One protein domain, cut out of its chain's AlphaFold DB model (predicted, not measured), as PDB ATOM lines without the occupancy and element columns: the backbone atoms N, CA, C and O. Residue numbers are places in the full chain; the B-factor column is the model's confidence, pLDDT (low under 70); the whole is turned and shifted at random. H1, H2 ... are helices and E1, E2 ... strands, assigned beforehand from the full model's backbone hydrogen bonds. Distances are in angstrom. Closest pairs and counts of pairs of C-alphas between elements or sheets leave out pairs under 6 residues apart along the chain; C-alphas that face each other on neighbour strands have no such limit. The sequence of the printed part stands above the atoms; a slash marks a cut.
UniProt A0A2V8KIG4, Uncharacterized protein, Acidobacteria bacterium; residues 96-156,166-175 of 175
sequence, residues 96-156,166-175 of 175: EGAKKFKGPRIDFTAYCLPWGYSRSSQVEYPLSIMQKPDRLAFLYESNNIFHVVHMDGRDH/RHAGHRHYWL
ATOM      1  N   GLU A  96     -23.997  16.718  19.896       84.00
ATOM      2  CA  GLU A  96     -24.722  15.473  20.157       84.00
ATOM      3  C   GLU A  96     -26.115  15.498  19.518       84.00
ATOM      4  O   GLU A  96     -26.476  14.558  18.803       84.00
ATOM      5  N   GLY A  97     -26.861  16.592  19.707       83.25
ATOM      6  CA  GLY A  97     -28.193  16.769  19.128       83.25
ATOM      7  C   GLY A  97     -28.163  16.747  17.599       83.25
ATOM      8  O   GLY A  97     -28.998  16.097  16.970       83.25
ATOM      9  N   ALA A  98     -27.145  17.353  16.982       87.50
ATOM     10  CA  ALA A  98     -26.948  17.314  15.534       87.50
ATOM     11  C   ALA A  98     -26.671  15.891  15.021       87.50
ATOM     12  O   ALA A  98     -27.166  15.505  13.957       87.50
ATOM     13  N   LYS A  99     -25.907  15.084  15.772       87.00
ATOM     14  CA  LYS A  99     -25.641  13.680  15.421       87.00
ATOM     15  C   LYS A  99     -26.919  12.844  15.469       87.00
ATOM     16  O   LYS A  99     -27.145  12.043  14.564       87.00
ATOM     17  N   LYS A 100     -27.769  13.048  16.478       83.81
ATOM     18  CA  LYS A 100     -29.051  12.341  16.595       83.81
ATOM     19  C   LYS A 100     -30.105  12.802  15.609       83.81
ATOM     20  O   LYS A 100     -30.800  11.963  15.046       83.81
ATOM     21  N   PHE A 101     -30.157  14.092  15.297       83.31
ATOM     22  CA  PHE A 101     -31.061  14.618  14.278       83.31
ATOM     23  C   PHE A 101     -30.813  14.023  12.879       83.31
ATOM     24  O   PHE A 101     -31.755  13.892  12.087       83.31
ATOM     25  N   LYS A 102     -29.554  13.655  12.588       85.19
ATOM     26  CA  LYS A 102     -29.123  12.947  11.367       85.19
ATOM     27  C   LYS A 102     -29.319  11.424  11.430       85.19
ATOM     28  O   LYS A 102     -29.128  10.756  10.419       85.19
ATOM     29  N   GLY A 103     -29.647  10.877  12.599       85.00
ATOM     30  CA  GLY A 103     -29.892   9.452  12.800       85.00
ATOM     31  C   GLY A 103     -31.243   8.981  12.239       85.00
ATOM     32  O   GLY A 103     -32.017   9.781  11.706       85.00
ATOM     33  N   PRO A 104     -31.545   7.675  12.352       82.50
ATOM     34  CA  PRO A 104     -32.818   7.120  11.909       82.50
ATOM     35  C   PRO A 104     -33.980   7.750  12.684       82.50
ATOM     36  O   PRO A 104     -33.974   7.801  13.913       82.50
ATOM     37  N   ARG A 105     -34.988   8.225  11.948       78.62
ATOM     38  CA  ARG A 105     -36.203   8.809  12.525       78.62
ATOM     39  C   ARG A 105     -37.267   7.734  12.651       78.62
ATOM     40  O   ARG A 105     -37.622   7.101  11.661       78.62
ATOM     41  N   ILE A 106     -37.782   7.562  13.860       79.00
ATOM     42  CA  ILE A 106     -38.963   6.744  14.127       79.00
ATOM     43  C   ILE A 106     -40.158   7.670  14.334       79.00
ATOM     44  O   ILE A 106     -40.058   8.669  15.046       79.00
ATOM     45  N   ASP A 107     -41.287   7.361  13.699       81.12
ATOM     46  CA  ASP A 107     -42.531   8.050  14.020       81.12
ATOM     47  C   ASP A 107     -43.121   7.433  15.291       81.12
ATOM     48  O   ASP A 107     -43.748   6.379  15.246       81.12
ATOM     49  N   PHE A 108     -42.922   8.099  16.427       78.06
ATOM     50  CA  PHE A 108     -43.456   7.677  17.726       78.06
ATOM     51  C   PHE A 108     -44.970   7.429  17.694       78.06
ATOM     52  O   PHE A 108     -45.474   6.523  18.355       78.06
ATOM     53  N   THR A 109     -45.692   8.172  16.858       77.50
ATOM     54  CA  THR A 109     -47.152   8.091  16.771       77.50
ATOM     55  C   THR A 109     -47.619   6.810  16.086       77.50
ATOM     56  O   THR A 109     -48.673   6.284  16.431       77.50
ATOM     57  N   ALA A 110     -46.791   6.239  15.203       84.19
ATOM     58  CA  ALA A 110     -47.039   4.930  14.600       84.19
ATOM     59  C   ALA A 110     -46.900   3.775  15.610       84.19
ATOM     60  O   ALA A 110     -47.418   2.689  15.374       84.19
ATOM     61  N   TYR A 111     -46.236   4.015  16.745       85.19
ATOM     62  CA  TYR A 111     -46.063   3.053  17.837       85.19
ATOM     63  C   TYR A 111     -46.990   3.327  19.030       85.19
ATOM     64  O   TYR A 111     -46.723   2.855  20.133       85.19
ATOM     65  N   CYS A 112     -48.064   4.102  18.836       82.12
ATOM     66  CA  CYS A 112     -48.985   4.511  19.905       82.12
ATOM     67  C   CYS A 112     -48.297   5.262  21.062       82.12
ATOM     68  O   CYS A 112     -48.807   5.282  22.184       82.12
ATOM     69  N   LEU A 113     -47.143   5.885  20.803       82.75
ATOM     70  CA  LEU A 113     -46.449   6.730  21.768       82.75
ATOM     71  C   LEU A 113     -46.888   8.198  21.609       82.75
ATOM     72  O   LEU A 113     -47.303   8.611  20.518       82.75
ATOM     73  N   PRO A 114     -46.802   9.009  22.681       77.25
ATOM     74  CA  PRO A 114     -47.173  10.418  22.631       77.25
ATOM     75  C   PRO A 114     -46.389  11.204  21.575       77.25
ATOM     76  O   PRO A 114     -45.238  10.908  21.268       77.25
ATOM     77  N   TRP A 115     -47.000  12.271  21.056       75.50
ATOM     78  CA  TRP A 115     -46.417  13.098  19.992       75.50
ATOM     79  C   TRP A 115     -45.199  13.912  20.461       75.50
ATOM     80  O   TRP A 115     -44.372  14.316  19.644       75.50
ATOM     81  N   GLY A 116     -45.068  14.124  21.772       79.50
ATOM     82  CA  GLY A 116     -44.065  15.004  22.359       79.50
ATOM     83  C   GLY A 116     -44.404  16.486  22.161       79.50
ATOM     84  O   GLY A 116     -45.230  16.864  21.333       79.50
ATOM     85  N   TYR A 117     -43.741  17.346  22.933       79.31
ATOM     86  CA  TYR A 117     -44.072  18.773  23.020       79.31
ATOM     87  C   TYR A 117     -43.978  19.516  21.674       79.31
ATOM     88  O   TYR A 117     -44.852  20.312  21.326       79.31
ATOM     89  N   SER A 118     -42.926  19.248  20.893       80.69
ATOM     90  CA  SER A 118     -42.656  19.965  19.642       80.69
ATOM     91  C   SER A 118     -43.666  19.645  18.544       80.69
ATOM     92  O   SER A 118     -44.113  20.564  17.864       80.69
ATOM     93  N   ARG A 119     -44.051  18.371  18.380       81.94
ATOM     94  CA  ARG A 119     -45.065  17.965  17.398       81.94
ATOM     95  C   ARG A 119     -46.452  18.423  17.831       81.94
ATOM     96  O   ARG A 119     -47.177  18.951  16.996       81.94
ATOM     97  N   SER A 120     -46.795  18.290  19.116       85.31
ATOM     98  CA  SER A 120     -48.080  18.765  19.648       85.31
ATOM     99  C   SER A 120     -48.287  20.273  19.465       85.31
ATOM    100  O   SER A 120     -49.419  20.692  19.282       85.31
ATOM    101  N   SER A 121     -47.215  21.072  19.453       84.38
ATOM    102  CA  SER A 121     -47.296  22.533  19.274       84.38
ATOM    103  C   SER A 121     -47.227  23.009  17.815       84.38
ATOM    104  O   SER A 121     -47.268  24.207  17.576       84.38
ATOM    105  N   GLN A 122     -47.025  22.117  16.838       83.19
ATOM    106  CA  GLN A 122     -46.850  22.494  15.421       83.19
ATOM    107  C   GLN A 122     -47.975  22.002  14.512       83.19
ATOM    108  O   GLN A 122     -47.997  22.330  13.325       83.19
ATOM    109  N   VAL A 123     -48.887  21.203  15.052       81.00
ATOM    110  CA  VAL A 123     -50.052  20.669  14.344       81.00
ATOM    111  C   VAL A 123     -51.172  21.704  14.279       81.00
ATOM    112  O   VAL A 123     -51.187  22.648  15.049       81.00
ATOM    113  N   GLU A 124     -52.093  21.539  13.341       82.00
ATOM    114  CA  GLU A 124     -53.198  22.450  12.992       82.00
ATOM    115  C   GLU A 124     -54.306  22.559  14.056       82.00
ATOM    116  O   GLU A 124     -55.409  22.999  13.749       82.00
ATOM    117  N   TYR A 125     -54.047  22.116  15.286       86.06
ATOM    118  CA  TYR A 125     -55.038  22.109  16.351       86.06
ATOM    119  C   TYR A 125     -54.784  23.253  17.336       86.06
ATOM    120  O   TYR A 125     -53.637  23.427  17.761       86.06
ATOM    121  N   PRO A 126     -55.827  23.978  17.770       88.19
ATOM    122  CA  PRO A 126     -55.693  25.007  18.786       88.19
ATOM    123  C   PRO A 126     -55.040  24.502  20.079       88.19
ATOM    124  O   PRO A 126     -55.384  23.454  20.634       88.19
ATOM    125  N   LEU A 127     -54.127  25.311  20.605       90.88
ATOM    126  CA  LEU A 127     -53.510  25.149  21.913       90.88
ATOM    127  C   LEU A 127     -54.318  25.936  22.944       90.88
ATOM    128  O   LEU A 127     -54.403  27.161  22.870       90.88
ATOM    129  N   SER A 128     -54.870  25.267  23.952       93.31
ATOM    130  CA  SER A 128     -55.457  25.974  25.091       93.31
ATOM    131  C   SER A 128     -54.404  26.185  26.173       93.31
ATOM    132  O   SER A 128     -53.702  25.254  26.568       93.31
ATOM    133  N   ILE A 129     -54.275  27.417  26.652       94.75
ATOM    134  CA  ILE A 129     -53.382  27.774  27.750       94.75
ATOM    135  C   ILE A 129     -54.233  28.148  28.958       94.75
ATOM    136  O   ILE A 129     -55.162  28.950  28.859       94.75
ATOM    137  N   MET A 130     -53.896  27.588  30.117       94.50
ATOM    138  CA  MET A 130     -54.482  27.965  31.400       94.50
ATOM    139  C   MET A 130     -53.390  28.514  32.311       94.50
ATOM    140  O   MET A 130     -52.507  27.769  32.748       94.50
ATOM    141  N   GLN A 131     -53.455  29.807  32.622       94.06
ATOM    142  CA  GLN A 131     -52.493  30.457  33.502       94.06
ATOM    143  C   GLN A 131     -53.076  30.675  34.900       94.06
ATOM    144  O   GLN A 131     -54.194  31.151  35.091       94.06
ATOM    145  N   LYS A 132     -52.281  30.336  35.910       90.88
ATOM    146  CA  LYS A 132     -52.474  30.711  37.312       90.88
ATOM    147  C   LYS A 132     -51.198  31.376  37.836       90.88
ATOM    148  O   LYS A 132     -50.152  31.277  37.191       90.88
ATOM    149  N   PRO A 133     -51.240  32.044  39.003       88.88
ATOM    150  CA  PRO A 133     -50.044  32.649  39.587       88.88
ATOM    151  C   PRO A 133     -48.893  31.658  39.833       88.88
ATOM    152  O   PRO A 133     -47.736  32.054  39.759       88.88
ATOM    153  N   ASP A 134     -49.206  30.386  40.096       88.44
ATOM    154  CA  ASP A 134     -48.272  29.318  40.478       88.44
ATOM    155  C   ASP A 134     -47.963  28.312  39.354       88.44
ATOM    156  O   ASP A 134     -47.067  27.479  39.499       88.44
ATOM    157  N   ARG A 135     -48.716  28.328  38.246       90.12
ATOM    158  CA  ARG A 135     -48.585  27.329  37.172       90.12
ATOM    159  C   ARG A 135     -49.157  27.782  35.835       90.12
ATOM    160  O   ARG A 135     -50.110  28.554  35.784       90.12
ATOM    161  N   LEU A 136     -48.600  27.235  34.764       92.62
ATOM    162  CA  LEU A 136     -49.050  27.397  33.387       92.62
ATOM    163  C   LEU A 136     -49.295  26.006  32.799       92.62
ATOM    164  O   LEU A 136     -48.406  25.160  32.848       92.62
ATOM    165  N   ALA A 137     -50.488  25.752  32.275       93.00
ATOM    166  CA  ALA A 137     -50.809  24.492  31.614       93.00
ATOM    167  C   ALA A 137     -51.059  24.720  30.125       93.00
ATOM    168  O   ALA A 137     -51.857  25.578  29.759       93.00
ATOM    169  N   PHE A 138     -50.388  23.927  29.296       91.75
ATOM    170  CA  PHE A 138     -50.587  23.827  27.857       91.75
ATOM    171  C   PHE A 138     -51.418  22.577  27.584       91.75
ATOM    172  O   PHE A 138     -50.995  21.475  27.943       91.75
ATOM    173  N   LEU A 139     -52.597  22.739  26.997       91.62
ATOM    174  CA  LEU A 139     -53.509  21.658  26.652       91.62
ATOM    175  C   LEU A 139     -53.596  21.558  25.135       91.62
ATOM    176  O   LEU A 139     -54.062  22.482  24.466       91.62
ATOM    177  N   TYR A 140     -53.155  20.423  24.612       88.75
ATOM    178  CA  TYR A 140     -53.204  20.127  23.193       88.75
ATOM    179  C   TYR A 140     -54.451  19.300  22.910       88.75
ATOM    180  O   TYR A 140     -54.671  18.263  23.538       88.75
ATOM    181  N   GLU A 141     -55.257  19.742  21.947       85.00
ATOM    182  CA  GLU A 141     -56.451  19.005  21.517       85.00
ATOM    183  C   GLU A 141     -56.081  17.611  20.985       85.00
ATOM    184  O   GLU A 141     -56.730  16.609  21.290       85.00
ATOM    185  N   SER A 142     -54.976  17.520  20.241       78.00
ATOM    186  CA  SER A 142     -54.520  16.255  19.675       78.00
ATOM    187  C   SER A 142     -53.999  15.298  20.754       78.00
ATOM    188  O   SER A 142     -53.007  15.573  21.436       78.00
ATOM    189  N   ASN A 143     -54.632  14.126  20.848       75.31
ATOM    190  CA  ASN A 143     -54.292  13.018  21.753       75.31
ATOM    191  C   ASN A 143     -54.454  13.314  23.254       75.31
ATOM    192  O   ASN A 143     -53.912  12.569  24.071       75.31
ATOM    193  N   ASN A 144     -55.197  14.364  23.629       80.44
ATOM    194  CA  ASN A 144     -55.424  14.755  25.030       80.44
ATOM    195  C   ASN A 144     -54.118  14.913  25.838       80.44
ATOM    196  O   ASN A 144     -54.059  14.599  27.031       80.44
ATOM    197  N   ILE A 145     -53.049  15.369  25.181       79.94
ATOM    198  CA  ILE A 145     -51.749  15.591  25.817       79.94
ATOM    199  C   ILE A 145     -51.773  16.962  26.489       79.94
ATOM    200  O   ILE A 145     -52.250  17.944  25.924       79.94
ATOM    201  N   PHE A 146     -51.206  17.052  27.687       87.25
ATOM    202  CA  PHE A 146     -51.026  18.320  28.381       87.25
ATOM    203  C   PHE A 146     -49.636  18.408  29.008       87.25
ATOM    204  O   PHE A 146     -49.037  17.399  29.384       87.25
ATOM    205  N   HIS A 147     -49.133  19.630  29.134       86.25
ATOM    206  CA  HIS A 147     -47.877  19.935  29.806       86.25
ATOM    207  C   HIS A 147     -48.126  20.998  30.871       86.25
ATOM    208  O   HIS A 147     -48.693  22.049  30.578       86.25
ATOM    209  N   VAL A 148     -47.686  20.751  32.106       89.12
ATOM    210  CA  VAL A 148     -47.822  21.708  33.213       89.12
ATOM    211  C   VAL A 148     -46.448  22.216  33.623       89.12
ATOM    212  O   VAL A 148     -45.597  21.447  34.067       89.12
ATOM    213  N   VAL A 149     -46.258  23.526  33.513       89.00
ATOM    214  CA  VAL A 149     -45.090  24.247  34.013       89.00
ATOM    215  C   VAL A 149     -45.438  24.843  35.370       89.00
ATOM    216  O   VAL A 149     -46.365  25.643  35.493       89.00
ATOM    217  N   HIS A 150     -44.693  24.457  36.398       89.50
ATOM    218  CA  HIS A 150     -44.815  25.043  37.729       89.50
ATOM    219  C   HIS A 150     -43.915  26.279  37.850       89.50
ATOM    220  O   HIS A 150     -42.768  26.252  37.412       89.50
ATOM    221  N   MET A 151     -44.459  27.358  38.413       87.06
ATOM    222  CA  MET A 151     -43.818  28.674  38.558       87.06
ATOM    223  C   MET A 151     -43.800  29.150  40.021       87.06
ATOM    224  O   MET A 151     -43.552  30.319  40.296       87.06
ATOM    225  N   ASP A 152     -44.068  28.257  40.968       87.06
ATOM    226  CA  ASP A 152     -44.125  28.516  42.411       87.06
ATOM    227  C   ASP A 152     -42.741  28.576  43.085       87.06
ATOM    228  O   ASP A 152     -42.645  28.568  44.308       87.06
ATOM    229  N   GLY A 153     -41.666  28.629  42.294       86.69
ATOM    230  CA  GLY A 153     -40.294  28.739  42.787       86.69
ATOM    231  C   GLY A 153     -39.704  27.437  43.329       86.69
ATOM    232  O   GLY A 153     -38.608  27.468  43.881       86.69
ATOM    233  N   ARG A 154     -40.391  26.298  43.172       85.44
ATOM    234  CA  ARG A 154     -39.813  24.995  43.513       85.44
ATOM    235  C   ARG A 154     -38.602  24.694  42.633       85.44
ATOM    236  O   ARG A 154     -38.595  25.010  41.442       85.44
ATOM    237  N   ASP A 155     -37.619  24.013  43.209       85.00
ATOM    238  CA  ASP A 155     -36.496  23.501  42.436       85.00
ATOM    239  C   ASP A 155     -36.967  22.461  41.415       85.00
ATOM    240  O   ASP A 155     -37.912  21.696  41.643       85.00
ATOM    241  N   HIS A 156     -36.274  22.407  40.279       81.31
ATOM    242  CA  HIS A 156     -36.455  21.306  39.346       81.31
ATOM    243  C   HIS A 156     -36.083  19.979  40.027       81.31
ATOM    244  O   HIS A 156     -35.056  19.920  40.714       81.31
ATOM    245  N   ARG A 166     -44.074  15.534  31.682       45.12
ATOM    246  CA  ARG A 166     -43.715  16.123  32.982       45.12
ATOM    247  C   ARG A 166     -42.224  16.366  33.024       45.12
ATOM    248  O   ARG A 166     -41.453  15.430  32.872       45.12
ATOM    249  N   HIS A 167     -41.858  17.615  33.305       44.56
ATOM    250  CA  HIS A 167     -40.509  18.007  33.700       44.56
ATOM    251  C   HIS A 167     -39.402  17.330  32.882       44.56
ATOM    252  O   HIS A 167     -38.416  16.867  33.434       44.56
ATOM    253  N   ALA A 168     -39.496  17.348  31.555       37.62
ATOM    254  CA  ALA A 168     -38.284  17.309  30.752       37.62
ATOM    255  C   ALA A 168     -37.679  18.716  30.810       37.62
ATOM    256  O   ALA A 168     -37.768  19.505  29.870       37.62
ATOM    257  N   GLY A 169     -37.116  19.067  31.966       29.86
ATOM    258  CA  GLY A 169     -36.187  20.177  32.050       29.86
ATOM    259  C   GLY A 169     -34.961  19.787  31.250       29.86
ATOM    260  O   GLY A 169     -34.050  19.227  31.831       29.86
ATOM    261  N   HIS A 170     -34.974  20.014  29.934       35.78
ATOM    262  CA  HIS A 170     -33.799  20.190  29.072       35.78
ATOM    263  C   HIS A 170     -32.583  19.270  29.331       35.78
ATOM    264  O   HIS A 170     -31.439  19.651  29.096       35.78
ATOM    265  N   ARG A 171     -32.807  18.041  29.794       26.70
ATOM    266  CA  ARG A 171     -31.765  17.064  30.084       26.70
ATOM    267  C   ARG A 171     -32.329  15.711  29.694       26.70
ATOM    268  O   ARG A 171     -33.275  15.242  30.308       26.70
ATOM    269  N   HIS A 172     -31.749  15.137  28.642       29.69
ATOM    270  CA  HIS A 172     -32.058  13.795  28.141       29.69
ATOM    271  C   HIS A 172     -33.463  13.713  27.517       29.69
ATOM    272  O   HIS A 172     -34.390  13.238  28.141       29.69
ATOM    273  N   TYR A 173     -33.717  14.361  26.373       26.02
ATOM    274  CA  TYR A 173     -33.879  13.651  25.087       26.02
ATOM    275  C   TYR A 173     -33.490  14.504  23.856       26.02
ATOM    276  O   TYR A 173     -34.027  14.338  22.769       26.02
ATOM    277  N   TRP A 174     -32.482  15.370  24.011       28.06
ATOM    278  CA  TRP A 174     -31.523  15.666  22.920       28.06
ATOM    279  C   TRP A 174     -30.342  14.681  22.916       28.06
ATOM    280  O   TRP A 174     -29.269  14.948  22.373       28.06
ATOM    281  N   LEU A 175     -30.582  13.558  23.608       30.77
ATOM    282  CA  LEU A 175     -30.171  12.213  23.256       30.77
ATOM    283  C   LEU A 175     -30.691  11.866  21.852       30.77
ATOM    284  O   LEU A 175     -31.170  10.727  21.721       30.77
TER     285      LEU A 175
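This is residues 96 to 156 and 166 to 175 of the 175 residues of an uncharacterized protein of Acidobacteria bacterium (UniProt A0A2V8KIG4). A small flat slab of three antiparallel strands, E1, E2 and E3, makes one end of the domain, and from it the chain is strung out in a loose, open frame: H3 sits by the sheet, while the short helices H2 and H1 are spaced out away from it. After a cut, residues 166 to 175 run as a tail without a named element from the sheet's side back toward H1. The printed part has 71 residues, with three named helices and then three named strands in the order H1 H2 H3 E1 E2 E3; the sheet's order is E1 - E2 - E3. The class is mixed, helices and strands, but under half of the residues, 31 of 71, are in named elements. The whole is loose, with a radius of gyration of the C-alphas of 14.4 A and spans of 41 by 29 by 18 A.

The sheet is a meander, each strand the antiparallel neighbour of the one before, made of E1, residues 127 to 131, E2, residues 135 to 140, and E3, residues 146 to 150. E1 and E2 form a hairpin, with 165 degrees between their directions; N 128 and O 139 are within hydrogen-bond range at 2.9 A, and so are N 139 and O 128 at 2.8 A. E2 and E3 form a hairpin too, at 168 degrees, with N 136 and O 149 at 2.8 A and N 147 and O 138 at 2.9 A. E1 and E3 are the edge strands. H3, residues 116 to 120, only grazes the sheet; its closest C-alpha pair with E2 is Ser 120 and Tyr 140, 6.4 A apart. H2, residues 108 to 111, and H1, residues 96 to 101, are not on the sheet, and H1 and H2 are apart, as are H2 and H3. In H1 and H3 every O i to N i+4 pair is within hydrogen-bond range; H2 is too short for such a pair, and its one O i to N i+3 pair is within range.

E2 is the longest strand, 16.4 A from C-alpha 135 to C-alpha 140; E3 measures 13.1 A and E1 12.8 A. E3 ends with C-alpha 150 at (-44.815, 25.043, 37.729). H3 measures 6.1 A and H2 5.3 A. H1, 8.7 A long, begins with C-alpha 96 at (-24.722, 15.473, 20.157).

The two C-alphas farthest apart, those of Pro 104 and Pro 133, are 41.4 A apart, while those of Glu 96 and Leu 175, the first and last printed, are 7.1 A apart. Residues 157 to 165 are not printed, and C-alphas 156 and 166 are 11.0 A apart across the cut. The links H2 to H3, E1 to E2 and E2 to E3 are tight, H1 to H2 and H3 to E1 are short, and none is long. The mean pLDDT of the printed part is 77.8, and residues 166 to 175 are under 70.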